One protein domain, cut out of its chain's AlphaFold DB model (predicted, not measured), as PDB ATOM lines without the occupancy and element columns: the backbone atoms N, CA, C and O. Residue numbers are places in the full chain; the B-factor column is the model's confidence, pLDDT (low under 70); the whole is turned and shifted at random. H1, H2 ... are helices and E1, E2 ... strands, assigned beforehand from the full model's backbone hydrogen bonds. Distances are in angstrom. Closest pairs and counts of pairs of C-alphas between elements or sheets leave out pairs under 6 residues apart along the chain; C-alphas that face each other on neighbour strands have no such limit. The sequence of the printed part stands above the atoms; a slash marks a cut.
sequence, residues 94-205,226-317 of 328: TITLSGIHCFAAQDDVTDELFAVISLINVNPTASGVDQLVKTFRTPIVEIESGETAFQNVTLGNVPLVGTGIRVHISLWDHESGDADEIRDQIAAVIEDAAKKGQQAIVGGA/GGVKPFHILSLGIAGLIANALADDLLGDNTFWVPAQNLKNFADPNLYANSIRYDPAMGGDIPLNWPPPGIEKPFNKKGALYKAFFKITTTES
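This is residues 94 to 205 and 226 to 317 of the 328 residues of an uncharacterized protein of Rhizobium sp. N113 (UniProt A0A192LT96). Two twisted sheets make a sandwich, a larger one of E2, E3, E4, E6 and E7 and a smaller one of E5, E1 and E8. The helices H1 and H2 cover the face of the larger sheet turned away from the smaller one, while the short helices H3 and H4 sit near E8. The printed part has 204 residues, with four named helices and eight named strands in the order E1 E2 E3 E4 E5 E6 H1 H2 E7 H3 H4 E8; the class is mixed and neighbour strands are antiparallel. It is compact, with a radius of gyration of the C-alphas of 17.0 A and spans of 47 by 45 by 29 A.

E1, residues 94 to 104, begins at C-alpha 94 (46.389, -25.311, 30.526) and is 29.4 A long. E2 is residues 110 to 121, 34.5 A; E3 131 to 137; E4 141 to 144; E5 153 to 159; E6 164 to 173, 30.1 A. H1, residues 179 to 205, 39.3 A, ends at C-alpha 205 (69.792, -40.229, 47.318). H2 is residues 230 to 242, E7 249 to 259, 30.9 A, H3 260 to 265 and H4 269 to 275. E8, residues 305 to 317, 39.3 A, ends at C-alpha 317 (57.233, -20.846, 24.181).

In the larger, branched sheet E2 has E3 and E4 on one side and E6 on the other side. E2 and E3 form a hairpin, with N 117 and O 136 within hydrogen-bond range at 2.8 A; between the antiparallel neighbours E2 and E4, N 113 and O 141 are within hydrogen-bond range at 2.9 A, and between the antiparallel neighbours E2 and E6, N 118 and O 168 are within hydrogen-bond range at 2.8 A. E7 is beside E6, with N 171 and O 252 at 2.8 A. In the smaller sheet E1 is the inner strand, with N 97 and O 153 of E5 at 2.8 A and N 96 and O 311 of E8 at 2.9 A. The facing parts of the two sheets are 8.7 A centre to centre, with strands at 26 degrees. H1 and H2 lie on the same face of the larger sheet, H1 over E2 and E3 at a height over the sheet of 10.0 A, H2 over E6 at 8.6 A. H1 touches H2 with residues 186 to 197 alone, opposite ways at a shallow tilt of 34.7 degrees, only just short of steep; the closest C-alphas are those of Ala 193 and Leu 234, 6.4 A. H3 only grazes both sheets, and H4 only grazes the smaller. Every O i to N i+4 pair is within hydrogen-bond range in H2, H3 and H4, and 22 of 23 in H1.

The C-alphas of Val 109 and Ala 205, the two farthest apart, are 51.9 A from each other. Residues 206 to 225 are not printed, and the gap from C-alpha 205 to C-alpha 226 is 18.5 A. The link from H4 to E8, residues 276 to 304, is long; within it residues 277 to 278 pair antiparallel with residues 287 to 288. The mean pLDDT of the printed part is 77.5; 62 residues are under 70, among them 122 to 131, 185 to 205 and 226 to 248.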
ATOM      1  N   THR A  94      47.550 -25.741  29.746       96.12
ATOM      2  CA  THR A  94      46.389 -25.311  30.526       96.12
ATOM      3  C   THR A  94      45.416 -26.476  30.631       96.12
ATOM      4  O   THR A  94      44.979 -27.017  29.611       96.12
ATOM      5  N   ILE A  95      45.082 -26.861  31.863       96.56
ATOM      6  CA  ILE A  95      44.150 -27.952  32.154       96.56
ATOM      7  C   ILE A  95      42.810 -27.361  32.579       96.56
ATOM      8  O   ILE A  95      42.715 -26.674  33.601       96.56
ATOM      9  N   THR A  96      41.771 -27.666  31.811       96.75
ATOM     10  CA  THR A  96      40.382 -27.314  32.109       96.75
ATOM     11  C   THR A  96      39.595 -28.591  32.367       96.75
ATOM     12  O   THR A  96      39.615 -29.512  31.550       96.75
ATOM     13  N   LEU A  97      38.903 -28.657  33.502       96.31
ATOM     14  CA  LEU A  97      37.867 -29.650  33.745       96.31
ATOM     15  C   LEU A  97      36.683 -29.307  32.839       96.31
ATOM     16  O   LEU A  97      36.044 -28.271  33.009       96.31
ATOM     17  N   SER A  98      36.437 -30.147  31.837       95.56
ATOM     18  CA  SER A  98      35.305 -29.984  30.924       95.56
ATOM     19  C   SER A  98      33.995 -30.253  31.657       95.56
ATOM     20  O   SER A  98      33.043 -29.504  31.472       95.56
ATOM     21  N   GLY A  99      33.980 -31.262  32.528       94.88
ATOM     22  CA  GLY A  99      32.860 -31.571  33.409       94.88
ATOM     23  C   GLY A  99      33.046 -32.906  34.126       94.88
ATOM     24  O   GLY A  99      33.914 -33.711  33.764       94.88
ATOM     25  N   ILE A 100      32.222 -33.123  35.149       95.25
ATOM     26  CA  ILE A 100      32.063 -34.404  35.839       95.25
ATOM     27  C   ILE A 100      30.612 -34.835  35.652       95.25
ATOM     28  O   ILE A 100      29.708 -34.169  36.145       95.25
ATOM     29  N   HIS A 101      30.397 -35.915  34.907       95.25
ATOM     30  CA  HIS A 101      29.066 -36.440  34.624       95.25
ATOM     31  C   HIS A 101      28.679 -37.508  35.645       95.25
ATOM     32  O   HIS A 101      29.458 -38.443  35.870       95.25
ATOM     33  N   CYS A 102      27.485 -37.371  36.214       94.31
ATOM     34  CA  CYS A 102      26.848 -38.345  37.088       94.31
ATOM     35  C   CYS A 102      26.014 -39.310  36.242       94.31
ATOM     36  O   CYS A 102      25.036 -38.904  35.629       94.31
ATOM     37  N   PHE A 103      26.383 -40.587  36.184       92.19
ATOM     38  CA  PHE A 103      25.546 -41.625  35.565       92.19
ATOM     39  C   PHE A 103      24.625 -42.294  36.587       92.19
ATOM     40  O   PHE A 103      23.539 -42.742  36.224       92.19
ATOM     41  N   ALA A 104      25.087 -42.392  37.833       90.81
ATOM     42  CA  ALA A 104      24.321 -42.846  38.983       90.81
ATOM     43  C   ALA A 104      24.883 -42.161  40.234       90.81
ATOM     44  O   ALA A 104      26.095 -42.200  40.443       90.81
ATOM     45  N   ALA A 105      24.016 -41.539  41.024       88.50
ATOM     46  CA  ALA A 105      24.337 -41.030  42.355       88.50
ATOM     47  C   ALA A 105      24.527 -42.205  43.339       88.50
ATOM     48  O   ALA A 105      24.044 -43.314  43.074       88.50
ATOM     49  N   GLN A 106      25.287 -42.003  44.418       83.88
ATOM     50  CA  GLN A 106      25.361 -42.950  45.534       83.88
ATOM     51  C   GLN A 106      23.996 -43.048  46.222       83.88
ATOM     52  O   GLN A 106      23.519 -44.161  46.465       83.88
ATOM     53  N   ASP A 107      23.380 -41.900  46.485       77.38
ATOM     54  CA  ASP A 107      22.075 -41.808  47.117       77.38
ATOM     55  C   ASP A 107      20.939 -41.885  46.087       77.38
ATOM     56  O   ASP A 107      21.090 -41.547  44.911       77.38
ATOM     57  N   ASP A 108      19.760 -42.346  46.526       69.31
ATOM     58  CA  ASP A 108      18.617 -42.662  45.649       69.31
ATOM     59  C   ASP A 108      18.128 -41.467  44.800       69.31
ATOM     60  O   ASP A 108      17.371 -41.662  43.842       69.31
ATOM     61  N   VAL A 109      18.512 -40.233  45.154       73.69
ATOM     62  CA  VAL A 109      18.011 -39.005  44.517       73.69
ATOM     63  C   VAL A 109      19.141 -38.043  44.132       73.69
ATOM     64  O   VAL A 109      19.208 -37.645  42.971       73.69
ATOM     65  N   THR A 110      20.034 -37.692  45.057       86.81
ATOM     66  CA  THR A 110      21.046 -36.634  44.879       86.81
ATOM     67  C   THR A 110      22.276 -36.905  45.733       86.81
ATOM     68  O   THR A 110      22.097 -37.234  46.900       86.81
ATOM     69  N   ASP A 111      23.469 -36.642  45.194       88.19
ATOM     70  CA  ASP A 111      24.721 -36.587  45.970       88.19
ATOM     71  C   ASP A 111      25.132 -35.119  46.204       88.19
ATOM     72  O   ASP A 111      24.965 -34.270  45.317       88.19
ATOM     73  N   GLU A 112      25.742 -34.816  47.351       90.25
ATOM     74  CA  GLU A 112      26.396 -33.538  47.654       90.25
ATOM     75  C   GLU A 112      27.860 -33.574  47.177       90.25
ATOM     76  O   GLU A 112      28.833 -33.628  47.934       90.25
ATOM     77  N   LEU A 113      28.032 -33.538  45.856       92.44
ATOM     78  CA  LEU A 113      29.305 -33.805  45.200       92.44
ATOM     79  C   LEU A 113      30.335 -32.682  45.394       92.44
ATOM     80  O   LEU A 113      30.094 -31.515  45.067       92.44
ATOM     81  N   PHE A 114      31.567 -33.066  45.731       90.31
ATOM     82  CA  PHE A 114      32.763 -32.251  45.506       90.31
ATOM     83  C   PHE A 114      33.962 -33.062  45.002       90.31
ATOM     84  O   PHE A 114      34.026 -34.289  45.079       90.31
ATOM     85  N   ALA A 115      34.953 -32.356  44.453       89.88
ATOM     86  CA  ALA A 115      36.172 -32.939  43.922       89.88
ATOM     87  C   ALA A 115      37.424 -32.224  44.441       89.88
ATOM     88  O   ALA A 115      37.517 -30.990  44.475       89.88
ATOM     89  N   VAL A 116      38.442 -33.027  44.752       84.38
ATOM     90  CA  VAL A 116      39.814 -32.563  44.982       84.38
ATOM     91  C   VAL A 116      40.681 -33.067  43.837       84.38
ATOM     92  O   VAL A 116      40.771 -34.269  43.586       84.38
ATOM     93  N   ILE A 117      41.297 -32.138  43.107       88.69
ATOM     94  CA  ILE A 117      42.010 -32.416  41.858       88.69
ATOM     95  C   ILE A 117      43.452 -31.941  41.981       88.69
ATOM     96  O   ILE A 117      43.711 -30.767  42.221       88.69
ATOM     97  N   SER A 118      44.407 -32.838  41.777       83.81
ATOM     98  CA  SER A 118      45.837 -32.554  41.859       83.81
ATOM     99  C   SER A 118      46.503 -32.679  40.492       83.81
ATOM    100  O   SER A 118      46.420 -33.713  39.829       83.81
ATOM    101  N   LEU A 119      47.181 -31.609  40.082       87.31
ATOM    102  CA  LEU A 119      47.984 -31.536  38.865       87.31
ATOM    103  C   LEU A 119      49.429 -31.882  39.202       87.31
ATOM    104  O   LEU A 119      50.024 -31.286  40.101       87.31
ATOM    105  N   ILE A 120      49.987 -32.850  38.486       80.88
ATOM    106  CA  ILE A 120      51.257 -33.479  38.835       80.88
ATOM    107  C   ILE A 120      52.145 -33.563  37.595       80.88
ATOM    108  O   ILE A 120      51.715 -34.033  36.545       80.88
ATOM    109  N   ASN A 121      53.404 -33.169  37.737       77.12
ATOM    110  CA  ASN A 121      54.446 -33.392  36.744       77.12
ATOM    111  C   ASN A 121      55.095 -34.756  36.950       77.12
ATOM    112  O   ASN A 121      55.465 -35.105  38.070       77.12
ATOM    113  N   VAL A 122      55.263 -35.516  35.870       68.44
ATOM    114  CA  VAL A 122      55.795 -36.879  35.950       68.44
ATOM    115  C   VAL A 122      57.305 -36.872  35.740       68.44
ATOM    116  O   VAL A 122      57.782 -36.652  34.623       68.44
ATOM    117  N   ASN A 123      58.045 -37.191  36.808       62.62
ATOM    118  CA  ASN A 123      59.511 -37.302  36.848       62.62
ATOM    119  C   ASN A 123      60.302 -36.058  36.362       62.62
ATOM    120  O   ASN A 123      61.090 -36.178  35.422       62.62
ATOM    121  N   PRO A 124      60.174 -34.874  36.993       51.12
ATOM    122  CA  PRO A 124      60.830 -33.645  36.536       51.12
ATOM    123  C   PRO A 124      62.322 -33.487  36.899       51.12
ATOM    124  O   PRO A 124      62.954 -32.553  36.415       51.12
ATOM    125  N   THR A 125      62.912 -34.314  37.779       44.97
ATOM    126  CA  THR A 125      64.246 -34.010  38.368       44.97
ATOM    127  C   THR A 125      65.208 -35.195  38.531       44.97
ATOM    128  O   THR A 125      66.063 -35.173  39.409       44.97
ATOM    129  N   ALA A 126      65.115 -36.245  37.707       39.16
ATOM    130  CA  ALA A 126      65.992 -37.434  37.782       39.16
ATOM    131  C   ALA A 126      65.941 -38.241  39.100       39.16
ATOM    132  O   ALA A 126      66.647 -39.234  39.236       39.16
ATOM    133  N   SER A 127      65.085 -37.855  40.045       41.31
ATOM    134  CA  SER A 127      64.863 -38.543  41.322       41.31
ATOM    135  C   SER A 127      63.846 -39.689  41.233       41.31
ATOM    136  O   SER A 127      63.681 -40.427  42.198       41.31
ATOM    137  N   GLY A 128      63.145 -39.831  40.096       47.50
ATOM    138  CA  GLY A 128      62.049 -40.796  39.925       47.50
ATOM    139  C   GLY A 128      60.750 -40.402  40.643       47.50
ATOM    140  O   GLY A 128      59.874 -41.244  40.833       47.50
ATOM    141  N   VAL A 129      60.632 -39.139  41.071       52.38
ATOM    142  CA  VAL A 129      59.506 -38.666  41.885       52.38
ATOM    143  C   VAL A 129      58.625 -37.732  41.085       52.38
ATOM    144  O   VAL A 129      59.097 -36.747  40.526       52.38
ATOM    145  N   ASP A 130      57.330 -38.010  41.079       63.97
ATOM    146  CA  ASP A 130      56.327 -37.097  40.554       63.97
ATOM    147  C   ASP A 130      56.240 -35.822  41.419       63.97
ATOM    148  O   ASP A 130      56.272 -35.880  42.651       63.97
ATOM    149  N   GLN A 131      56.108 -34.651  40.795       68.75
ATOM    150  CA  GLN A 131      56.006 -33.373  41.502       68.75
ATOM    151  C   GLN A 131      54.573 -32.854  41.470       68.75
ATOM    152  O   GLN A 131      54.040 -32.564  40.401       68.75
ATOM    153  N   LEU A 132      53.976 -32.665  42.646       73.88
ATOM    154  CA  LEU A 132      52.726 -31.924  42.770       73.88
ATOM    155  C   LEU A 132      52.952 -30.467  42.346       73.88
ATOM    156  O   LEU A 132      53.813 -29.781  42.896       73.88
ATOM    157  N   VAL A 133      52.187 -30.013  41.359       79.06
ATOM    158  CA  VAL A 133      52.232 -28.642  40.836       79.06
ATOM    159  C   VAL A 133      51.200 -27.781  41.544       79.06
ATOM    160  O   VAL A 133      51.504 -26.674  41.981       79.06
ATOM    161  N   LYS A 134      49.968 -28.287  41.641       82.81
ATOM    162  CA  LYS A 134      48.841 -27.569  42.233       82.81
ATOM    163  C   LYS A 134      47.741 -28.543  42.634       82.81
ATOM    164  O   LYS A 134      47.457 -29.473  41.881       82.81
ATOM    165  N   THR A 135      47.067 -28.259  43.741       80.50
ATOM    166  CA  THR A 135      45.796 -28.891  44.108       80.50
ATOM    167  C   THR A 135      44.663 -27.871  43.987       80.50
ATOM    168  O   THR A 135      44.794 -26.712  44.383       80.50
ATOM    169  N   PHE A 136      43.562 -28.287  43.374       85.19
ATOM    170  CA  PHE A 136      42.340 -27.527  43.160       85.19
ATOM    171  C   PHE A 136      41.191 -28.207  43.907       85.19
ATOM    172  O   PHE A 136      41.124 -29.435  43.958       85.19
ATOM    173  N   ARG A 137      40.294 -27.404  44.474       84.56
ATOM    174  CA  ARG A 137      39.112 -27.844  45.220       84.56
ATOM    175  C   ARG A 137      37.886 -27.237  44.552       84.56
ATOM    176  O   ARG A 137      37.890 -26.038  44.270       84.56
ATOM    177  N   THR A 138      36.869 -28.039  44.268       88.50
ATOM    178  CA  THR A 138      35.587 -27.529  43.762       88.50
ATOM    179  C   THR A 138      34.690 -27.073  44.921       88.50
ATOM    180  O   THR A 138      34.942 -27.454  46.071       88.50
ATOM    181  N   PRO A 139      33.651 -26.252  44.665       88.62
ATOM    182  CA  PRO A 139      32.532 -26.134  45.601       88.62
ATOM    183  C   PRO A 139      31.795 -27.478  45.743       88.62
ATOM    184  O   PRO A 139      32.000 -28.373  44.917       88.62
ATOM    185  N   ILE A 140      30.953 -27.587  46.772       87.81
ATOM    186  CA  ILE A 140      29.936 -28.642  46.875       87.81
ATOM    187  C   ILE A 140      28.745 -28.240  46.013       87.81
ATOM    188  O   ILE A 140      28.355 -27.068  46.004       87.81
ATOM    189  N   VAL A 141      28.199 -29.198  45.274       91.62
ATOM    190  CA  VAL A 141      26.968 -29.031  44.501       91.62
ATOM    191  C   VAL A 141      26.101 -30.268  44.668       91.62
ATOM    192  O   VAL A 141      26.609 -31.381  44.595       91.62
ATOM    193  N   GLU A 142      24.800 -30.071  44.840       93.00
ATOM    194  CA  GLU A 142      23.832 -31.155  44.676       93.00
ATOM    195  C   GLU A 142      23.827 -31.585  43.203       93.00
ATOM    196  O   GLU A 142      23.828 -30.734  42.305       93.00
ATOM    197  N   ILE A 143      23.872 -32.892  42.952       93.12
ATOM    198  CA  ILE A 143      23.845 -33.446  41.599       93.12
ATOM    199  C   ILE A 143      22.941 -34.676  41.509       93.12
ATOM    200  O   ILE A 143      23.051 -35.604  42.310       93.12
ATOM    201  N   GLU A 144      22.096 -34.709  40.481       93.69
ATOM    202  CA  GLU A 144      21.256 -35.861  40.155       93.69
ATOM    203  C   GLU A 144      21.898 -36.776  39.096       93.69
ATOM    204  O   GLU A 144      22.803 -36.407  38.335       93.69
ATOM    205  N   SER A 145      21.387 -38.005  39.002       92.38
ATOM    206  CA  SER A 145      21.768 -38.940  37.939       92.38
ATOM    207  C   SER A 145      21.384 -38.395  36.557       92.38
ATOM    208  O   SER A 145      20.226 -38.094  36.286       92.38
ATOM    209  N   GLY A 146      22.354 -38.326  35.647       90.94
ATOM    210  CA  GLY A 146      22.224 -37.762  34.302       90.94
ATOM    211  C   GLY A 146      22.723 -36.320  34.178       90.94
ATOM    212  O   GLY A 146      22.806 -35.798  33.063       90.94
ATOM    213  N   GLU A 147      23.087 -35.671  35.283       93.12
ATOM    214  CA  GLU A 147      23.586 -34.299  35.275       93.12
ATOM    215  C   GLU A 147      25.113 -34.211  35.143       93.12
ATOM    216  O   GLU A 147      25.859 -35.180  35.304       93.12
ATOM    217  N   THR A 148      25.606 -33.013  34.812       93.75
ATOM    218  CA  THR A 148      27.044 -32.733  34.688       93.75
ATOM    219  C   THR A 148      27.432 -31.532  35.541       93.75
ATOM    220  O   THR A 148      27.056 -30.402  35.225       93.75
ATOM    221  N   ALA A 149      28.254 -31.760  36.565       93.62
ATOM    222  CA  ALA A 149      28.798 -30.723  37.436       93.62
ATOM    223  C   ALA A 149      30.121 -30.137  36.917       93.62
ATOM    224  O   ALA A 149      30.803 -30.698  36.052       93.62
ATOM    225  N   PHE A 150      30.499 -28.995  37.505       92.50
ATOM    226  CA  PHE A 150      31.816 -28.353  37.378       92.50
ATOM    227  C   PHE A 150      32.282 -28.130  35.933       92.50
ATOM    228  O   PHE A 150      33.437 -28.381  35.578       92.50
ATOM    229  N   GLN A 151      31.372 -27.654  35.089       93.12
ATOM    230  CA  GLN A 151      31.630 -27.494  33.665       93.12
ATOM    231  C   GLN A 151      32.608 -26.346  33.376       93.12
ATOM    232  O   GLN A 151      32.483 -25.249  33.921       93.12
ATOM    233  N   ASN A 152      33.554 -26.581  32.463       91.88
ATOM    234  CA  ASN A 152      34.517 -25.591  31.958       91.88
ATOM    235  C   ASN A 152      35.358 -24.869  33.037       91.88
ATOM    236  O   ASN A 152      35.738 -23.705  32.876       91.88
ATOM    237  N   VAL A 153      35.708 -25.559  34.126       93.94
ATOM    238  CA  VAL A 153      36.509 -24.995  35.223       93.94
ATOM    239  C   VAL A 153      38.004 -25.112  34.915       93.94
ATOM    240  O   VAL A 153      38.547 -26.205  34.767       93.94
ATOM    241  N   THR A 154      38.717 -23.985  34.841       94.50
ATOM    242  CA  THR A 154      40.176 -24.001  34.621       94.50
ATOM    243  C   THR A 154      40.918 -24.307  35.920       94.50
ATOM    244  O   THR A 154      40.890 -23.523  36.864       94.50
ATOM    245  N   LEU A 155      41.629 -25.435  35.949       92.06
ATOM    246  CA  LEU A 155      42.347 -25.923  37.130       92.06
ATOM    247  C   LEU A 155      43.693 -25.203  37.299       92.06
ATOM    248  O   LEU A 155      44.094 -24.830  38.409       92.06
ATOM    249  N   GLY A 156      44.386 -24.961  36.183       89.62
ATOM    250  CA  GLY A 156      45.638 -24.215  36.159       89.62
ATOM    251  C   GLY A 156      46.541 -24.551  34.978       89.62
ATOM    252  O   GLY A 156      46.176 -25.308  34.079       89.62
ATOM    253  N   ASN A 157      47.737 -23.970  35.022       89.81
ATOM    254  CA  ASN A 157      48.799 -24.198  34.052       89.81
ATOM    255  C   ASN A 157      49.846 -25.143  34.636       89.81
ATOM    256  O   ASN A 157      50.235 -25.004  35.796       89.81
ATOM    257  N   VAL A 158      50.316 -26.071  33.812       86.56
ATOM    258  CA  VAL A 158      51.306 -27.080  34.166       86.56
ATOM    259  C   VAL A 158      52.450 -27.001  33.156       86.56
ATOM    260  O   VAL A 158      52.209 -27.207  31.964       86.56
ATOM    261  N   PRO A 159      53.683 -26.676  33.576       82.56
ATOM    262  CA  PRO A 159      54.823 -26.717  32.672       82.56
ATOM    263  C   PRO A 159      55.131 -28.172  32.314       82.56
ATOM    264  O   PRO A 159      55.214 -29.020  33.201       82.56
ATOM    265  N   LEU A 160      55.327 -28.460  31.027       76.50
ATOM    266  CA  LEU A 160      55.730 -29.783  30.573       76.50
ATOM    267  C   LEU A 160      57.200 -30.022  30.913       76.50
ATOM    268  O   LEU A 160      58.100 -29.388  30.365       76.50
ATOM    269  N   VAL A 161      57.420 -30.974  31.806       69.94
ATOM    270  CA  VAL A 161      58.731 -31.455  32.237       69.94
ATOM    271  C   VAL A 161      58.683 -32.975  32.344       69.94
ATOM    272  O   VAL A 161      57.608 -33.562  32.512       69.94
ATOM    273  N   GLY A 162      59.839 -33.625  32.235       69.88
ATOM    274  CA  GLY A 162      59.917 -35.080  32.282       69.88
ATOM    275  C   GLY A 162      59.082 -35.753  31.189       69.88
ATOM    276  O   GLY A 162      59.216 -35.449  30.007       69.88
ATOM    277  N   THR A 163      58.231 -36.702  31.586       72.94
ATOM    278  CA  THR A 163      57.560 -37.632  30.647       72.94
ATOM    279  C   THR A 163      56.085 -37.317  30.382       72.94
ATOM    280  O   THR A 163      55.430 -38.001  29.588       72.94
ATOM    281  N   GLY A 164      55.547 -36.275  31.016       82.12
ATOM    282  CA  GLY A 164      54.158 -35.853  30.868       82.12
ATOM    283  C   GLY A 164      53.570 -35.356  32.180       82.12
ATOM    284  O   GLY A 164      54.292 -35.042  33.127       82.12
ATOM    285  N   ILE A 165      52.243 -35.324  32.239       87.12
ATOM    286  CA  ILE A 165      51.503 -34.866  33.417       87.12
ATOM    287  C   ILE A 165      50.534 -35.945  33.895       87.12
ATOM    288  O   ILE A 165      50.109 -36.818  33.134       87.12
ATOM    289  N   ARG A 166      50.162 -35.881  35.167       86.19
ATOM    290  CA  ARG A 166      49.061 -36.644  35.746       86.19
ATOM    291  C   ARG A 166      48.035 -35.685  36.323       86.19
ATOM    292  O   ARG A 166      48.386 -34.696  36.959       86.19
ATOM    293  N   VAL A 167      46.769 -36.019  36.115       89.56
ATOM    294  CA  VAL A 167      45.636 -35.390  36.784       89.56
ATOM    295  C   VAL A 167      45.057 -36.433  37.724       89.56
ATOM    296  O   VAL A 167      44.432 -37.395  37.279       89.56
ATOM    297  N   HIS A 168      45.344 -36.284  39.011       87.00
ATOM    298  CA  HIS A 168      44.713 -37.088  40.048       87.00
ATOM    299  C   HIS A 168      43.435 -36.397  40.499       87.00
ATOM    300  O   HIS A 168      43.427 -35.183  40.683       87.00
ATOM    301  N   ILE A 169      42.366 -37.154  40.672       88.81
ATOM    302  CA  ILE A 169      41.073 -36.643  41.101       88.81
ATOM    303  C   ILE A 169      40.446 -37.639  42.061       88.81
ATOM    304  O   ILE A 169      40.416 -38.838  41.787       88.81
ATOM    305  N   SER A 170      39.936 -37.113  43.165       86.19
ATOM    306  CA  SER A 170      39.096 -37.825  44.120       86.19
ATOM    307  C   SER A 170      37.740 -37.135  44.186       86.19
ATOM    308  O   SER A 170      37.704 -35.910  44.352       86.19
ATOM    309  N   LEU A 171      36.674 -37.915  44.041       89.62
ATOM    310  CA  LEU A 171      35.286 -37.489  44.168       89.62
ATOM    311  C   LEU A 171      34.744 -37.924  45.517       89.62
ATOM    312  O   LEU A 171      34.963 -39.066  45.928       89.62
ATOM    313  N   TRP A 172      34.041 -37.008  46.154       87.12
ATOM    314  CA  TRP A 172      33.519 -37.162  47.494       87.12
ATOM    315  C   TRP A 172      32.067 -36.721  47.516       87.12
ATOM    316  O   TRP A 172      31.701 -35.782  46.806       87.12
ATOM    317  N   ASP A 173      31.295 -37.408  48.335       88.00
ATOM    318  CA  ASP A 173      29.954 -37.025  48.731       88.00
ATOM    319  C   ASP A 173      30.022 -36.449  50.142       88.00
ATOM    320  O   ASP A 173      30.638 -37.045  51.034       88.00
ATOM    321  N   HIS A 174      29.499 -35.241  50.308       84.12
ATOM    322  CA  HIS A 174      29.482 -34.578  51.599       84.12
ATOM    323  C   HIS A 174      28.314 -35.101  52.434       84.12
ATOM    324  O   HIS A 174      27.181 -35.100  51.977       84.12
ATOM    325  N   GLU A 175      28.580 -35.524  53.672       77.25
ATOM    326  CA  GLU A 175      27.509 -35.954  54.581       77.25
ATOM    327  C   GLU A 175      27.336 -34.990  55.756       77.25
ATOM    328  O   GLU A 175      26.219 -34.686  56.183       77.25
ATOM    329  N   SER A 176      28.446 -34.557  56.369       67.75
ATOM    330  CA  SER A 176      28.384 -33.713  57.563       67.75
ATOM    331  C   SER A 176      29.704 -33.018  57.903       67.75
ATOM    332  O   SER A 176      30.794 -33.491  57.595       67.75
ATOM    333  N   GLY A 177      29.606 -31.907  58.637       66.12
ATOM    334  CA  GLY A 177      30.756 -31.132  59.113       66.12
ATOM    335  C   GLY A 177      30.960 -29.830  58.340       66.12
ATOM    336  O   GLY A 177      30.108 -29.416  57.560       66.12
ATOM    337  N   ASP A 178      32.073 -29.142  58.599       71.94
ATOM    338  CA  ASP A 178      32.451 -27.970  57.808       71.94
ATOM    339  C   ASP A 178      33.136 -28.432  56.514       71.94
ATOM    340  O   ASP A 178      34.278 -28.895  56.505       71.94
ATOM    341  N   ALA A 179      32.407 -28.292  55.412       67.38
ATOM    342  CA  ALA A 179      32.847 -28.620  54.069       67.38
ATOM    343  C   ALA A 179      34.148 -27.930  53.629       67.38
ATOM    344  O   ALA A 179      34.926 -28.509  52.867       67.38
ATOM    345  N   ASP A 180      34.365 -26.665  54.008       71.62
ATOM    346  CA  ASP A 180      35.614 -25.964  53.693       71.62
ATOM    347  C   ASP A 180      36.758 -26.576  54.509       71.62
ATOM    348  O   ASP A 180      37.796 -26.924  53.949       71.62
ATOM    349  N   GLU A 181      36.547 -26.812  55.807       71.06
ATOM    350  CA  GLU A 181      37.560 -27.418  56.677       71.06
ATOM    351  C   GLU A 181      37.970 -28.821  56.200       71.06
ATOM    352  O   GLU A 181      39.161 -29.129  56.114       71.06
ATOM    353  N   ILE A 182      37.001 -29.657  55.825       66.56
ATOM    354  CA  ILE A 182      37.234 -31.009  55.307       66.56
ATOM    355  C   ILE A 182      38.058 -30.954  54.017       66.56
ATOM    356  O   ILE A 182      39.097 -31.609  53.910       66.56
ATOM    357  N   ARG A 183      37.662 -30.123  53.045       68.50
ATOM    358  CA  ARG A 183      38.404 -29.966  51.781       68.50
ATOM    359  C   ARG A 183      39.825 -29.461  52.014       68.50
ATOM    360  O   ARG A 183      40.754 -29.915  51.339       68.50
ATOM    361  N   ASP A 184      40.005 -28.543  52.956       70.12
ATOM    362  CA  ASP A 184      41.300 -27.996  53.349       70.12
ATOM    363  C   ASP A 184      42.193 -29.059  53.982       70.12
ATOM    364  O   ASP A 184      43.366 -29.165  53.619       70.12
ATOM    365  N   GLN A 185      41.637 -29.897  54.855       68.44
ATOM    366  CA  GLN A 185      42.353 -31.018  55.453       68.44
ATOM    367  C   GLN A 185      42.752 -32.055  54.396       68.44
ATOM    368  O   GLN A 185      43.910 -32.476  54.370       68.44
ATOM    369  N   ILE A 186      41.858 -32.405  53.463       67.00
ATOM    370  CA  ILE A 186      42.171 -33.323  52.355       67.00
ATOM    371  C   ILE A 186      43.313 -32.762  51.500       67.00
ATOM    372  O   ILE A 186      44.300 -33.454  51.238       67.00
ATOM    373  N   ALA A 187      43.213 -31.494  51.092       66.25
ATOM    374  CA  ALA A 187      44.243 -30.843  50.290       66.25
ATOM    375  C   ALA A 187      45.583 -30.761  51.039       66.25
ATOM    376  O   ALA A 187      46.623 -31.099  50.471       66.25
ATOM    377  N   ALA A 188      45.567 -30.381  52.318       67.81
ATOM    378  CA  ALA A 188      46.763 -30.287  53.148       67.81
ATOM    379  C   ALA A 188      47.445 -31.648  53.335       67.81
ATOM    380  O   ALA A 188      48.669 -31.726  53.266       67.81
ATOM    381  N   VAL A 189      46.674 -32.724  53.520       64.56
ATOM    382  CA  VAL A 189      47.212 -34.086  53.619       64.56
ATOM    383  C   VAL A 189      47.846 -34.516  52.297       64.56
ATOM    384  O   VAL A 189      48.952 -35.050  52.310       64.56
ATOM    385  N   ILE A 190      47.211 -34.241  51.152       63.78
ATOM    386  CA  ILE A 190      47.793 -34.525  49.828       63.78
ATOM    387  C   ILE A 190      49.106 -33.755  49.633       63.78
ATOM    388  O   ILE A 190      50.104 -34.330  49.190       63.78
ATOM    389  N   GLU A 191      49.138 -32.471  49.993       65.81
ATOM    390  CA  GLU A 191      50.339 -31.641  49.891       65.81
ATOM    391  C   GLU A 191      51.461 -32.095  50.836       65.81
ATOM    392  O   GLU A 191      52.622 -32.164  50.423       65.81
ATOM    393  N   ASP A 192      51.146 -32.403  52.094       61.50
ATOM    394  CA  ASP A 192      52.109 -32.879  53.091       61.50
ATOM    395  C   ASP A 192      52.676 -34.247  52.703       61.50
ATOM    396  O   ASP A 192      53.884 -34.472  52.766       61.50
ATOM    397  N   ALA A 193      51.829 -35.144  52.205       58.25
ATOM    398  CA  ALA A 193      52.246 -36.450  51.729       58.25
ATOM    399  C   ALA A 193      53.133 -36.335  50.476       58.25
ATOM    400  O   ALA A 193      54.178 -36.987  50.398       58.25
ATOM    401  N   ALA A 194      52.795 -35.445  49.535       58.00
ATOM    402  CA  ALA A 194      53.653 -35.134  48.393       58.00
ATOM    403  C   ALA A 194      55.016 -34.573  48.839       58.00
ATOM    404  O   ALA A 194      56.055 -35.018  48.345       58.00
ATOM    405  N   LYS A 195      55.040 -33.656  49.818       60.22
ATOM    406  CA  LYS A 195      56.280 -33.099  50.393       60.22
ATOM    407  C   LYS A 195      57.113 -34.162  51.111       60.22
ATOM    408  O   LYS A 195      58.320 -34.230  50.891       60.22
ATOM    409  N   LYS A 196      56.499 -35.021  51.930       54.16
ATOM    410  CA  LYS A 196      57.180 -36.119  52.639       54.16
ATOM    411  C   LYS A 196      57.740 -37.160  51.676       54.16
ATOM    412  O   LYS A 196      58.876 -37.593  51.855       54.16
ATOM    413  N   GLY A 197      56.995 -37.507  50.624       49.56
ATOM    414  CA  GLY A 197      57.478 -38.367  49.542       49.56
ATOM    415  C   GLY A 197      58.704 -37.774  48.845       49.56
ATOM    416  O   GLY A 197      59.702 -38.465  48.656       49.56
ATOM    417  N   GLN A 198      58.681 -36.471  48.548       51.72
ATOM    418  CA  GLN A 198      59.835 -35.762  47.989       51.72
ATOM    419  C   GLN A 198      61.036 -35.751  48.954       51.72
ATOM    420  O   GLN A 198      62.159 -36.039  48.542       51.72
ATOM    421  N   GLN A 199      60.822 -35.468  50.243       51.50
ATOM    422  CA  GLN A 199      61.886 -35.376  51.252       51.50
ATOM    423  C   GLN A 199      62.547 -36.725  51.575       51.50
ATOM    424  O   GLN A 199      63.773 -36.787  51.682       51.50
ATOM    425  N   ALA A 200      61.773 -37.807  51.696       44.66
ATOM    426  CA  ALA A 200      62.305 -39.144  51.974       44.66
ATOM    427  C   ALA A 200      63.258 -39.629  50.866       44.66
ATOM    428  O   ALA A 200      64.253 -40.300  51.136       44.66
ATOM    429  N   ILE A 201      62.990 -39.232  49.621       46.97
ATOM    430  CA  ILE A 201      63.768 -39.643  48.450       46.97
ATOM    431  C   ILE A 201      65.032 -38.786  48.293       46.97
ATOM    432  O   ILE A 201      66.100 -39.324  48.003       46.97
ATOM    433  N   VAL A 202      64.962 -37.482  48.594       45.78
ATOM    434  CA  VAL A 202      66.159 -36.625  48.700       45.78
ATOM    435  C   VAL A 202      67.097 -37.131  49.805       45.78
ATOM    436  O   VAL A 202      68.310 -37.179  49.604       45.78
ATOM    437  N   GLY A 203      66.550 -37.573  50.942       38.31
ATOM    438  CA  GLY A 203      67.327 -38.176  52.030       38.31
ATOM    439  C   GLY A 203      67.986 -39.511  51.657       38.31
ATOM    440  O   GLY A 203      69.121 -39.758  52.058       38.31
ATOM    441  N   GLY A 204      67.318 -40.345  50.851       37.09
ATOM    442  CA  GLY A 204      67.861 -41.618  50.357       37.09
ATOM    443  C   GLY A 204      68.955 -41.461  49.295       37.09
ATOM    444  O   GLY A 204      69.960 -42.164  49.346       37.09
ATOM    445  N   ALA A 205      68.812 -40.499  48.377       35.41
ATOM    446  CA  ALA A 205      69.792 -40.229  47.318       35.41
ATOM    447  C   ALA A 205      71.113 -39.622  47.834       35.41
ATOM    448  O   ALA A 205      72.151 -39.754  47.188       35.41
ATOM    449  N   GLY A 226      57.913 -52.370  46.254       30.16
ATOM    450  CA  GLY A 226      57.124 -53.589  46.038       30.16
ATOM    451  C   GLY A 226      56.201 -53.551  44.812       30.16
ATOM    452  O   GLY A 226      55.105 -54.100  44.871       30.16
ATOM    453  N   GLY A 227      56.609 -52.902  43.715       30.61
ATOM    454  CA  GLY A 227      55.811 -52.826  42.479       30.61
ATOM    455  C   GLY A 227      54.791 -51.678  42.430       30.61
ATOM    456  O   GLY A 227      53.985 -51.599  41.504       30.61
ATOM    457  N   VAL A 228      54.782 -50.795  43.438       33.00
ATOM    458  CA  VAL A 228      53.823 -49.687  43.553       33.00
ATOM    459  C   VAL A 228      54.558 -48.348  43.530       33.00
ATOM    460  O   VAL A 228      55.492 -48.110  44.300       33.00
ATOM    461  N   LYS A 229      54.125 -47.445  42.640       48.09
ATOM    462  CA  LYS A 229      54.700 -46.097  42.522       48.09
ATOM    463  C   LYS A 229      54.382 -45.253  43.763       48.09
ATOM    464  O   LYS A 229      53.252 -45.321  44.250       48.09
ATOM    465  N   PRO A 230      55.297 -44.379  44.225       45.12
ATOM    466  CA  PRO A 230      55.109 -43.589  45.442       45.12
ATOM    467  C   PRO A 230      53.795 -42.804  45.478       45.12
ATOM    468  O   PRO A 230      53.094 -42.862  46.476       45.12
ATOM    469  N   PHE A 231      53.378 -42.161  44.382       49.06
ATOM    470  CA  PHE A 231      52.109 -41.417  44.361       49.06
ATOM    471  C   PHE A 231      50.863 -42.310  44.473       49.06
ATOM    472  O   PHE A 231      49.834 -41.859  44.961       49.06
ATOM    473  N   HIS A 232      50.966 -43.580  44.072       44.12
ATOM    474  CA  HIS A 232      49.907 -44.572  44.245       44.12
ATOM    475  C   HIS A 232      49.847 -45.068  45.704       44.12
ATOM    476  O   HIS A 232      48.769 -45.308  46.235       44.12
ATOM    477  N   ILE A 233      50.995 -45.153  46.390       42.44
ATOM    478  CA  ILE A 233      51.053 -45.385  47.845       42.44
ATOM    479  C   ILE A 233      50.468 -44.181  48.597       42.44
ATOM    480  O   ILE A 233      49.709 -44.367  49.545       42.44
ATOM    481  N   LEU A 234      50.776 -42.956  48.152       47.84
ATOM    482  CA  LEU A 234      50.217 -41.730  48.724       47.84
ATOM    483  C   LEU A 234      48.694 -41.690  48.527       47.84
ATOM    484  O   LEU A 234      47.983 -41.496  49.503       47.84
ATOM    485  N   SER A 235      48.167 -41.961  47.327       49.34
ATOM    486  CA  SER A 235      46.716 -41.946  47.087       49.34
ATOM    487  C   SER A 235      45.966 -43.031  47.871       49.34
ATOM    488  O   SER A 235      44.938 -42.734  48.474       49.34
ATOM    489  N   LEU A 236      46.491 -44.262  47.941       46.34
ATOM    490  CA  LEU A 236      45.858 -45.360  48.688       46.34
ATOM    491  C   LEU A 236      45.923 -45.164  50.212       46.34
ATOM    492  O   LEU A 236      44.946 -45.434  50.907       46.34
ATOM    493  N   GLY A 237      47.058 -44.689  50.736       43.72
ATOM    494  CA  GLY A 237      47.239 -44.450  52.172       43.72
ATOM    495  C   GLY A 237      46.428 -43.260  52.686       43.72
ATOM    496  O   GLY A 237      45.904 -43.304  53.797       43.72
ATOM    497  N   ILE A 238      46.282 -42.218  51.864       51.97
ATOM    498  CA  ILE A 238      45.529 -41.005  52.198       51.97
ATOM    499  C   ILE A 238      44.021 -41.254  52.115       51.97
ATOM    500  O   ILE A 238      43.311 -40.918  53.056       51.97
ATOM    501  N   ALA A 239      43.534 -41.911  51.057       48.88
ATOM    502  CA  ALA A 239      42.114 -42.234  50.907       48.88
ATOM    503  C   ALA A 239      41.566 -43.043  52.100       48.88
ATOM    504  O   ALA A 239      40.473 -42.763  52.581       48.88
ATOM    505  N   GLY A 240      42.345 -44.002  52.618       44.59
ATOM    506  CA  GLY A 240      41.960 -44.806  53.782       44.59
ATOM    507  C   GLY A 240      42.053 -44.080  55.131       44.59
ATOM    508  O   GLY A 240      41.301 -44.409  56.046       44.59
ATOM    509  N   LEU A 241      42.951 -43.102  55.283       46.59
ATOM    510  CA  LEU A 241      43.050 -42.285  56.502       46.59
ATOM    511  C   LEU A 241      41.973 -41.196  56.552       46.59
ATOM    512  O   LEU A 241      41.446 -40.914  57.622       46.59
ATOM    513  N   ILE A 242      41.638 -40.618  55.399       52.69
ATOM    514  CA  ILE A 242      40.663 -39.535  55.267       52.69
ATOM    515  C   ILE A 242      39.233 -40.059  55.390       52.69
ATOM    516  O   ILE A 242      38.482 -39.522  56.192       52.69
ATOM    517  N   ALA A 243      38.882 -41.148  54.697       51.19
ATOM    518  CA  ALA A 243      37.528 -41.716  54.743       51.19
ATOM    519  C   ALA A 243      37.122 -42.259  56.131       51.19
ATOM    520  O   ALA A 243      35.953 -42.516  56.377       51.19
ATOM    521  N   ASN A 244      38.083 -42.477  57.038       47.97
ATOM    522  CA  ASN A 244      37.802 -42.870  58.424       47.97
ATOM    523  C   ASN A 244      37.777 -41.676  59.395       47.97
ATOM    524  O   ASN A 244      37.320 -41.831  60.526       47.97
ATOM    525  N   ALA A 245      38.337 -40.528  59.004       47.50
ATOM    526  CA  ALA A 245      38.509 -39.361  59.869       47.50
ATOM    527  C   ALA A 245      37.523 -38.230  59.551       47.50
ATOM    528  O   ALA A 245      37.173 -37.469  60.449       47.50
ATOM    529  N   LEU A 246      37.090 -38.124  58.295       56.50
ATOM    530  CA  LEU A 246      36.130 -37.142  57.807       56.50
ATOM    531  C   LEU A 246      34.867 -37.926  57.473       56.50
ATOM    532  O   LEU A 246      34.959 -38.940  56.790       56.50
ATOM    533  N   ALA A 247      33.719 -37.505  57.993       62.53
ATOM    534  CA  ALA A 247      32.438 -38.196  57.839       62.53
ATOM    535  C   ALA A 247      31.915 -38.243  56.386       62.53
ATOM    536  O   ALA A 247      30.778 -38.626  56.184       62.53
ATOM    537  N   ASP A 248      32.732 -37.849  55.408       69.69
ATOM    538  CA  ASP A 248      32.389 -37.758  53.995       69.69
ATOM    539  C   ASP A 248      32.816 -39.011  53.226       69.69
ATOM    540  O   ASP A 248      33.852 -39.645  53.486       69.69
ATOM    541  N   ASP A 249      32.042 -39.310  52.192       77.50
ATOM    542  CA  ASP A 249      32.085 -40.571  51.486       77.50
ATOM    543  C   ASP A 249      32.909 -40.485  50.200       77.50
ATOM    544  O   ASP A 249      32.589 -39.787  49.243       77.50
ATOM    545  N   LEU A 250      34.011 -41.241  50.138       81.88
ATOM    546  CA  LEU A 250      34.817 -41.339  48.920       81.88
ATOM    547  C   LEU A 250      34.079 -42.153  47.840       81.88
ATOM    548  O   LEU A 250      34.182 -43.386  47.802       81.88
ATOM    549  N   LEU A 251      33.445 -41.453  46.898       84.38
ATOM    550  CA  LEU A 251      32.792 -42.010  45.703       84.38
ATOM    551  C   LEU A 251      33.787 -42.647  44.722       84.38
ATOM    552  O   LEU A 251      33.470 -43.562  43.955       84.38
ATOM    553  N   GLY A 252      35.036 -42.187  44.742       85.62
ATOM    554  CA  GLY A 252      36.119 -42.806  43.991       85.62
ATOM    555  C   GLY A 252      37.306 -41.891  43.780       85.62
ATOM    556  O   GLY A 252      37.243 -40.680  43.949       85.62
ATOM    557  N   ASP A 253      38.405 -42.486  43.340       84.38
ATOM    558  CA  ASP A 253      39.620 -41.766  42.998       84.38
ATOM    559  C   ASP A 253      40.265 -42.374  41.756       84.38
ATOM    560  O   ASP A 253      40.162 -43.575  41.492       84.38
ATOM    561  N   ASN A 254      40.897 -41.528  40.950       84.19
ATOM    562  CA  ASN A 254      41.534 -41.962  39.723       84.19
ATOM    563  C   ASN A 254      42.659 -41.016  39.306       84.19
ATOM    564  O   ASN A 254      42.691 -39.838  39.653       84.19
ATOM    565  N   THR A 255      43.597 -41.547  38.527       84.00
ATOM    566  CA  THR A 255      44.719 -40.789  37.982       84.00
ATOM    567  C   THR A 255      44.766 -40.931  36.471       84.00
ATOM    568  O   THR A 255      45.006 -42.016  35.939       84.00
ATOM    569  N   PHE A 256      44.602 -39.811  35.776       87.94
ATOM    570  CA  PHE A 256      44.716 -39.731  34.326       87.94
ATOM    571  C   PHE A 256      46.132 -39.303  33.947       87.94
ATOM    572  O   PHE A 256      46.551 -38.188  34.249       87.94
ATOM    573  N   TRP A 257      46.884 -40.183  33.286       86.69
ATOM    574  CA  TRP A 257      48.214 -39.862  32.764       86.69
ATOM    575  C   TRP A 257      48.111 -39.317  31.345       86.69
ATOM    576  O   TRP A 257      47.576 -40.004  30.486       86.69
ATOM    577  N   VAL A 258      48.660 -38.129  31.099       89.75
ATOM    578  CA  VAL A 258      48.766 -37.519  29.771       89.75
ATOM    579  C   VAL A 258      50.236 -37.564  29.339       89.75
ATOM    580  O   VAL A 258      51.069 -36.865  29.932       89.75
ATOM    581  N   PRO A 259      50.595 -38.378  28.333       85.69
ATOM    582  CA  PRO A 259      51.972 -38.482  27.866       85.69
ATOM    583  C   PRO A 259      52.478 -37.168  27.265       85.69
ATOM    584  O   PRO A 259      51.731 -36.449  26.599       85.69
ATOM    585  N   ALA A 260      53.776 -36.896  27.409       82.69
ATOM    586  CA  ALA A 260      54.420 -35.719  26.825       82.69
ATOM    587  C   ALA A 260      54.156 -35.562  25.316       82.69
ATOM    588  O   ALA A 260      53.918 -34.451  24.847       82.69
ATOM    589  N   GLN A 261      54.121 -36.664  24.557       83.81
ATOM    590  CA  GLN A 261      53.841 -36.616  23.119       83.81
ATOM    591  C   GLN A 261      52.447 -36.051  22.806       83.81
ATOM    592  O   GLN A 261      52.300 -35.271  21.870       83.81
ATOM    593  N   ASN A 262      51.426 -36.398  23.595       90.81
ATOM    594  CA  ASN A 262      50.084 -35.841  23.428       90.81
ATOM    595  C   ASN A 262      50.075 -34.338  23.707       90.81
ATOM    596  O   ASN A 262      49.472 -33.587  22.949       90.81
ATOM    597  N   LEU A 263      50.793 -33.892  24.738       91.00
ATOM    598  CA  LEU A 263      50.900 -32.472  25.079       91.00
ATOM    599  C   LEU A 263      51.595 -31.676  23.965       91.00
ATOM    600  O   LEU A 263      51.118 -30.603  23.607       91.00
ATOM    601  N   LYS A 264      52.647 -32.231  23.343       86.81
ATOM    602  CA  LYS A 264      53.251 -31.641  22.133       86.81
ATOM    603  C   LYS A 264      52.256 -31.559  20.981       86.81
ATOM    604  O   LYS A 264      52.159 -30.523  20.337       86.81
ATOM    605  N   ASN A 265      51.497 -32.627  20.736       91.44
ATOM    606  CA  ASN A 265      50.477 -32.625  19.687       91.44
ATOM    607  C   ASN A 265      49.399 -31.563  19.966       91.44
ATOM    608  O   ASN A 265      48.917 -30.931  19.038       91.44
ATOM    609  N   PHE A 266      49.057 -31.309  21.232       94.31
ATOM    610  CA  PHE A 266      48.121 -30.244  21.607       94.31
ATOM    611  C   PHE A 266      48.686 -28.826  21.438       94.31
ATOM    612  O   PHE A 266      47.919 -27.873  21.553       94.31
ATOM    613  N   ALA A 267      49.990 -28.674  21.191       90.69
ATOM    614  CA  ALA A 267      50.601 -27.397  20.829       90.69
ATOM    615  C   ALA A 267      50.536 -27.111  19.318       90.69
ATOM    616  O   ALA A 267      50.640 -25.956  18.910       90.69
ATOM    617  N   ASP A 268      50.339 -28.140  18.487       91.12
ATOM    618  CA  ASP A 268      50.098 -27.985  17.053       91.12
ATOM    619  C   ASP A 268      48.603 -27.693  16.805       91.12
ATOM    620  O   ASP A 268      47.756 -28.500  17.197       91.12
ATOM    621  N   PRO A 269      48.235 -26.578  16.140       90.56
ATOM    622  CA  PRO A 269      46.833 -26.209  15.941       90.56
ATOM    623  C   PRO A 269      45.995 -27.254  15.190       90.56
ATOM    624  O   PRO A 269      44.820 -27.438  15.511       90.56
ATOM    625  N   ASN A 270      46.581 -27.950  14.210       92.12
ATOM    626  CA  ASN A 270      45.869 -28.942  13.403       92.12
ATOM    627  C   ASN A 270      45.645 -30.227  14.202       92.12
ATOM    628  O   ASN A 270      44.546 -30.782  14.207       92.12
ATOM    629  N   LEU A 271      46.680 -30.700  14.902       92.94
ATOM    630  CA  LEU A 271      46.573 -31.896  15.740       92.94
ATOM    631  C   LEU A 271      45.678 -31.651  16.959       92.94
ATOM    632  O   LEU A 271      44.898 -32.528  17.326       92.94
ATOM    633  N   TYR A 272      45.733 -30.454  17.548       94.50
ATOM    634  CA  TYR A 272      44.832 -30.051  18.620       94.50
ATOM    635  C   TYR A 272      43.374 -30.044  18.154       94.50
ATOM    636  O   TYR A 272      42.543 -30.677  18.803       94.50
ATOM    637  N   ALA A 273      43.059 -29.410  17.018       93.38
ATOM    638  CA  ALA A 273      41.698 -29.393  16.477       93.38
ATOM    639  C   ALA A 273      41.150 -30.814  16.247       93.38
ATOM    640  O   ALA A 273      40.018 -31.100  16.628       93.38
ATOM    641  N   ASN A 274      41.980 -31.724  15.729       92.88
ATOM    642  CA  ASN A 274      41.621 -33.134  15.526       92.88
ATOM    643  C   ASN A 274      41.494 -33.944  16.829       92.88
ATOM    644  O   ASN A 274      40.933 -35.037  16.818       92.88
ATOM    645  N   SER A 275      42.037 -33.447  17.942       93.94
ATOM    646  CA  SER A 275      41.920 -34.093  19.255       93.94
ATOM    647  C   SER A 275      40.614 -33.765  19.978       93.94
ATOM    648  O   SER A 275      40.230 -34.491  20.899       93.94
ATOM    649  N   ILE A 276      39.951 -32.669  19.589       95.44
ATOM    650  CA  ILE A 276      38.701 -32.236  20.206       95.44
ATOM    651  C   ILE A 276      37.588 -33.197  19.814       95.44
ATOM    652  O   ILE A 276      37.370 -33.504  18.643       95.44
ATOM    653  N   ARG A 277      36.855 -33.641  20.826       93.50
ATOM    654  CA  ARG A 277      35.637 -34.426  20.690       93.50
ATOM    655  C   ARG A 277      34.570 -33.898  21.641       93.50
ATOM    656  O   ARG A 277      34.834 -33.013  22.456       93.50
ATOM    657  N   TYR A 278      33.388 -34.484  21.528       92.38
ATOM    658  CA  TYR A 278      32.214 -34.162  22.322       92.38
ATOM    659  C   TYR A 278      31.608 -35.467  22.822       92.38
ATOM    660  O   TYR A 278      31.491 -36.422  22.051       92.38
ATOM    661  N   ASP A 279      31.271 -35.520  24.107       86.38
ATOM    662  CA  ASP A 279      30.585 -36.667  24.693       86.38
ATOM    663  C   ASP A 279      29.080 -36.357  24.774       86.38
ATOM    664  O   ASP A 279      28.709 -35.346  25.383       86.38
ATOM    665  N   PRO A 280      28.203 -37.183  24.172       85.19
ATOM    666  CA  PRO A 280      26.758 -36.994  24.258       85.19
ATOM    667  C   PRO A 280      26.226 -36.959  25.695       85.19
ATOM    668  O   PRO A 280      25.257 -36.251  25.953       85.19
ATOM    669  N   ALA A 281      26.860 -37.675  26.633       81.25
ATOM    670  CA  ALA A 281      26.465 -37.665  28.040       81.25
ATOM    671  C   ALA A 281      26.659 -36.278  28.676       81.25
ATOM    672  O   ALA A 281      25.884 -35.873  29.530       81.25
ATOM    673  N   MET A 282      27.627 -35.492  28.199       81.31
ATOM    674  CA  MET A 282      27.867 -34.123  28.671       81.31
ATOM    675  C   MET A 282      27.097 -33.057  27.878       81.31
ATOM    676  O   MET A 282      27.550 -31.921  27.746       81.31
ATOM    677  N   GLY A 283      25.954 -33.419  27.293       74.88
ATOM    678  CA  GLY A 283      25.111 -32.491  26.540       74.88
ATOM    679  C   GLY A 283      25.622 -32.148  25.137       74.88
ATOM    680  O   GLY A 283      25.051 -31.279  24.496       74.88
ATOM    681  N   GLY A 284      26.673 -32.807  24.635       78.12
ATOM    682  CA  GLY A 284      27.127 -32.692  23.239       78.12
ATOM    683  C   GLY A 284      27.861 -31.398  22.857       78.12
ATOM    684  O   GLY A 284      28.542 -31.381  21.835       78.12
ATOM    685  N   ASP A 285      27.807 -30.363  23.694       85.50
ATOM    686  CA  ASP A 285      28.345 -29.031  23.371       85.50
ATOM    687  C   ASP A 285      29.677 -28.732  24.075       85.50
ATOM    688  O   ASP A 285      30.371 -27.762  23.754       85.50
ATOM    689  N   ILE A 286      30.057 -29.568  25.045       88.31
ATOM    690  CA  ILE A 286      31.238 -29.364  25.885       88.31
ATOM    691  C   ILE A 286      32.470 -29.989  25.213       88.31
ATOM    692  O   ILE A 286      32.563 -31.218  25.117       88.31
ATOM    693  N   PRO A 287      33.452 -29.179  24.769       92.44
ATOM    694  CA  PRO A 287      34.645 -29.695  24.119       92.44
ATOM    695  C   PRO A 287      35.591 -30.335  25.133       92.44
ATOM    696  O   PRO A 287      35.841 -29.808  26.223       92.44
ATOM    697  N   LEU A 288      36.193 -31.445  24.728       94.50
ATOM    698  CA  LEU A 288      37.139 -32.199  25.539       94.50
ATOM    699  C   LEU A 288      38.132 -32.941  24.638       94.50
ATOM    700  O   LEU A 288      37.840 -33.239  23.482       94.50
ATOM    701  N   ASN A 289      39.315 -33.255  25.157       94.62
ATOM    702  CA  ASN A 289      40.319 -34.062  24.450       94.62
ATOM    703  C   ASN A 289      41.017 -35.087  25.355       94.62
ATOM    704  O   ASN A 289      41.867 -35.845  24.888       94.62
ATOM    705  N   TRP A 290      40.613 -35.185  26.626       95.38
ATOM    706  CA  TRP A 290      41.148 -36.159  27.571       95.38
ATOM    707  C   TRP A 290      40.090 -36.631  28.582       95.38
ATOM    708  O   TRP A 290      39.206 -35.850  28.924       95.38
ATOM    709  N   PRO A 291      40.162 -37.872  29.093       92.94
ATOM    710  CA  PRO A 291      40.946 -39.005  28.572       92.94
ATOM    711  C   PRO A 291      40.379 -39.487  27.228       92.94
ATOM    712  O   PRO A 291      39.178 -39.381  27.064       92.94
ATOM    713  N   PRO A 292      41.150 -39.970  26.239       88.62
ATOM    714  CA  PRO A 292      40.584 -40.486  24.991       88.62
ATOM    715  C   PRO A 292      39.693 -41.727  25.206       88.62
ATOM    716  O   PRO A 292      39.836 -42.419  26.223       88.62
ATOM    717  N   PRO A 293      38.804 -42.048  24.245       84.31
ATOM    718  CA  PRO A 293      37.959 -43.236  24.324       84.31
ATOM    719  C   PRO A 293      38.783 -44.503  24.587       84.31
ATOM    720  O   PRO A 293      39.861 -44.686  24.021       84.31
ATOM    721  N   GLY A 294      38.283 -45.380  25.457       80.31
ATOM    722  CA  GLY A 294      38.953 -46.633  25.835       80.31
ATOM    723  C   GLY A 294      39.900 -46.536  27.037       80.31
ATOM    724  O   GLY A 294      40.227 -47.568  27.617       80.31
ATOM    725  N   ILE A 295      40.290 -45.328  27.464       80.00
ATOM    726  CA  ILE A 295      40.986 -45.114  28.751       80.00
ATOM    727  C   ILE A 295      40.190 -44.248  29.737       80.00
ATOM    728  O   ILE A 295      40.676 -43.917  30.819       80.00
ATOM    729  N   GLU A 296      38.952 -43.911  29.381       83.50
ATOM    730  CA  GLU A 296      37.949 -43.411  30.315       83.50
ATOM    731  C   GLU A 296      37.727 -44.436  31.425       83.50
ATOM    732  O   GLU A 296      37.386 -45.592  31.174       83.50
ATOM    733  N   LYS A 297      37.925 -44.004  32.662       84.75
ATOM    734  CA  LYS A 297      37.778 -44.842  33.846       84.75
ATOM    735  C   LYS A 297      36.763 -44.183  34.774       84.75
ATOM    736  O   LYS A 297      36.976 -43.016  35.120       84.75
ATOM    737  N   PRO A 298      35.680 -44.887  35.133       89.31
ATOM    738  CA  PRO A 298      34.677 -44.337  36.021       89.31
ATOM    739  C   PRO A 298      35.169 -44.283  37.471       89.31
ATOM    740  O   PRO A 298      36.055 -45.044  37.863       89.31
ATOM    741  N   PHE A 299      34.540 -43.421  38.260       89.69
ATOM    742  CA  PHE A 299      34.556 -43.467  39.721       89.69
ATOM    743  C   PHE A 299      33.333 -44.273  40.144       89.69
ATOM    744  O   PHE A 299      32.223 -43.905  39.765       89.69
ATOM    745  N   ASN A 300      33.546 -45.413  40.800       88.38
ATOM    746  CA  ASN A 300      32.502 -46.424  40.971       88.38
ATOM    747  C   ASN A 300      32.472 -47.087  42.360       88.38
ATOM    748  O   ASN A 300      32.265 -48.300  42.465       88.38
ATOM    749  N   LYS A 301      32.728 -46.328  43.429       84.88
ATOM    750  CA  LYS A 301      32.570 -46.824  44.805       84.88
ATOM    751  C   LYS A 301      31.154 -46.528  45.306       84.88
ATOM    752  O   LYS A 301      30.480 -45.655  44.785       84.88
ATOM    753  N   LYS A 302      30.712 -47.297  46.307       80.44
ATOM    754  CA  LYS A 302      29.467 -47.073  47.068       80.44
ATOM    755  C   LYS A 302      28.155 -46.975  46.263       80.44
ATOM    756  O   LYS A 302      27.146 -46.575  46.809       80.44
ATOM    757  N   GLY A 303      28.130 -47.435  45.011       81.88
ATOM    758  CA  GLY A 303      26.927 -47.405  44.161       81.88
ATOM    759  C   GLY A 303      26.895 -46.226  43.188       81.88
ATOM    760  O   GLY A 303      26.283 -46.347  42.129       81.88
ATOM    761  N   ALA A 304      27.669 -45.178  43.471       87.69
ATOM    762  CA  ALA A 304      27.915 -44.067  42.568       87.69
ATOM    763  C   ALA A 304      28.600 -44.508  41.263       87.69
ATOM    764  O   ALA A 304      29.390 -45.457  41.226       87.69
ATOM    765  N   LEU A 305      28.338 -43.776  40.181       92.94
ATOM    766  CA  LEU A 305      28.988 -43.924  38.887       92.94
ATOM    767  C   LEU A 305      29.211 -42.556  38.243       92.94
ATOM    768  O   LEU A 305      28.302 -41.973  37.657       92.94
ATOM    769  N   TYR A 306      30.457 -42.092  38.258       94.25
ATOM    770  CA  TYR A 306      30.843 -40.808  37.669       94.25
ATOM    771  C   TYR A 306      31.924 -40.966  36.603       94.25
ATOM    772  O   TYR A 306      32.722 -41.908  36.633       94.25
ATOM    773  N   LYS A 307      32.023 -40.000  35.683       94.44
ATOM    774  CA  LYS A 307      33.205 -39.814  34.823       94.44
ATOM    775  C   LYS A 307      33.627 -38.352  34.777       94.44
ATOM    776  O   LYS A 307      32.787 -37.464  34.707       94.44
ATOM    777  N   ALA A 308      34.936 -38.121  34.742       94.69
ATOM    778  CA  ALA A 308      35.527 -36.795  34.606       94.69
ATOM    779  C   ALA A 308      36.205 -36.642  33.243       94.69
ATOM    780  O   ALA A 308      36.910 -37.546  32.783       94.69
ATOM    781  N   PHE A 309      36.029 -35.474  32.631       95.06
ATOM    782  CA  PHE A 309      36.580 -35.146  31.321       95.06
ATOM    783  C   PHE A 309      37.332 -33.823  31.358       95.06
ATOM    784  O   PHE A 309      36.978 -32.904  32.097       95.06
ATOM    785  N   PHE A 310      38.356 -33.710  30.520       96.12
ATOM    786  CA  PHE A 310      39.234 -32.554  30.474       96.12
ATOM    787  C   PHE A 310      39.432 -32.052  29.049       96.12
ATOM    788  O   PHE A 310      39.490 -32.812  28.074       96.12
ATOM    789  N   LYS A 311      39.647 -30.746  28.972       96.62
ATOM    790  CA  LYS A 311      40.190 -30.054  27.819       96.62
ATOM    791  C   LYS A 311      41.580 -29.554  28.181       96.62
ATOM    792  O   LYS A 311      41.753 -28.782  29.123       96.62
ATOM    793  N   ILE A 312      42.567 -30.016  27.427       97.00
ATOM    794  CA  ILE A 312      43.975 -29.694  27.619       97.00
ATOM    795  C   ILE A 312      44.461 -28.922  26.404       97.00
ATOM    796  O   ILE A 312      44.507 -29.466  25.302       97.00
ATOM    797  N   THR A 313      44.862 -27.674  26.616       95.75
ATOM    798  CA  THR A 313      45.489 -26.835  25.585       95.75
ATOM    799  C   THR A 313      46.959 -26.680  25.926       95.75
ATOM    800  O   THR A 313      47.276 -26.459  27.090       95.75
ATOM    801  N   THR A 314      47.860 -26.758  24.948       94.50
ATOM    802  CA  THR A 314      49.293 -26.553  25.195       94.50
ATOM    803  C   THR A 314      49.816 -25.402  24.355       94.50
ATOM    804  O   THR A 314      49.473 -25.275  23.186       94.50
ATOM    805  N   THR A 315      50.641 -24.549  24.951       91.12
ATOM    806  CA  THR A 315      51.357 -23.489  24.246       91.12
ATOM    807  C   THR A 315      52.838 -23.813  24.204       91.12
ATOM    808  O   THR A 315      53.414 -24.280  25.187       91.12
ATOM    809  N   GLU A 316      53.455 -23.562  23.054       87.31
ATOM    810  CA  GLU A 316      54.902 -23.598  22.895       87.31
ATOM    811  C   GLU A 316      55.462 -22.185  23.090       87.31
ATOM    812  O   GLU A 316      55.008 -21.224  22.473       87.31
ATOM    813  N   SER A 317      56.447 -22.056  23.968       79.81
ATOM    814  CA  SER A 317      57.233 -20.846  24.181       79.81
ATOM    815  C   SER A 317      58.673 -21.116  23.785       79.81
ATOM    816  O   SER A 317      59.222 -22.171  24.087       79.81
TER     817      SER A 317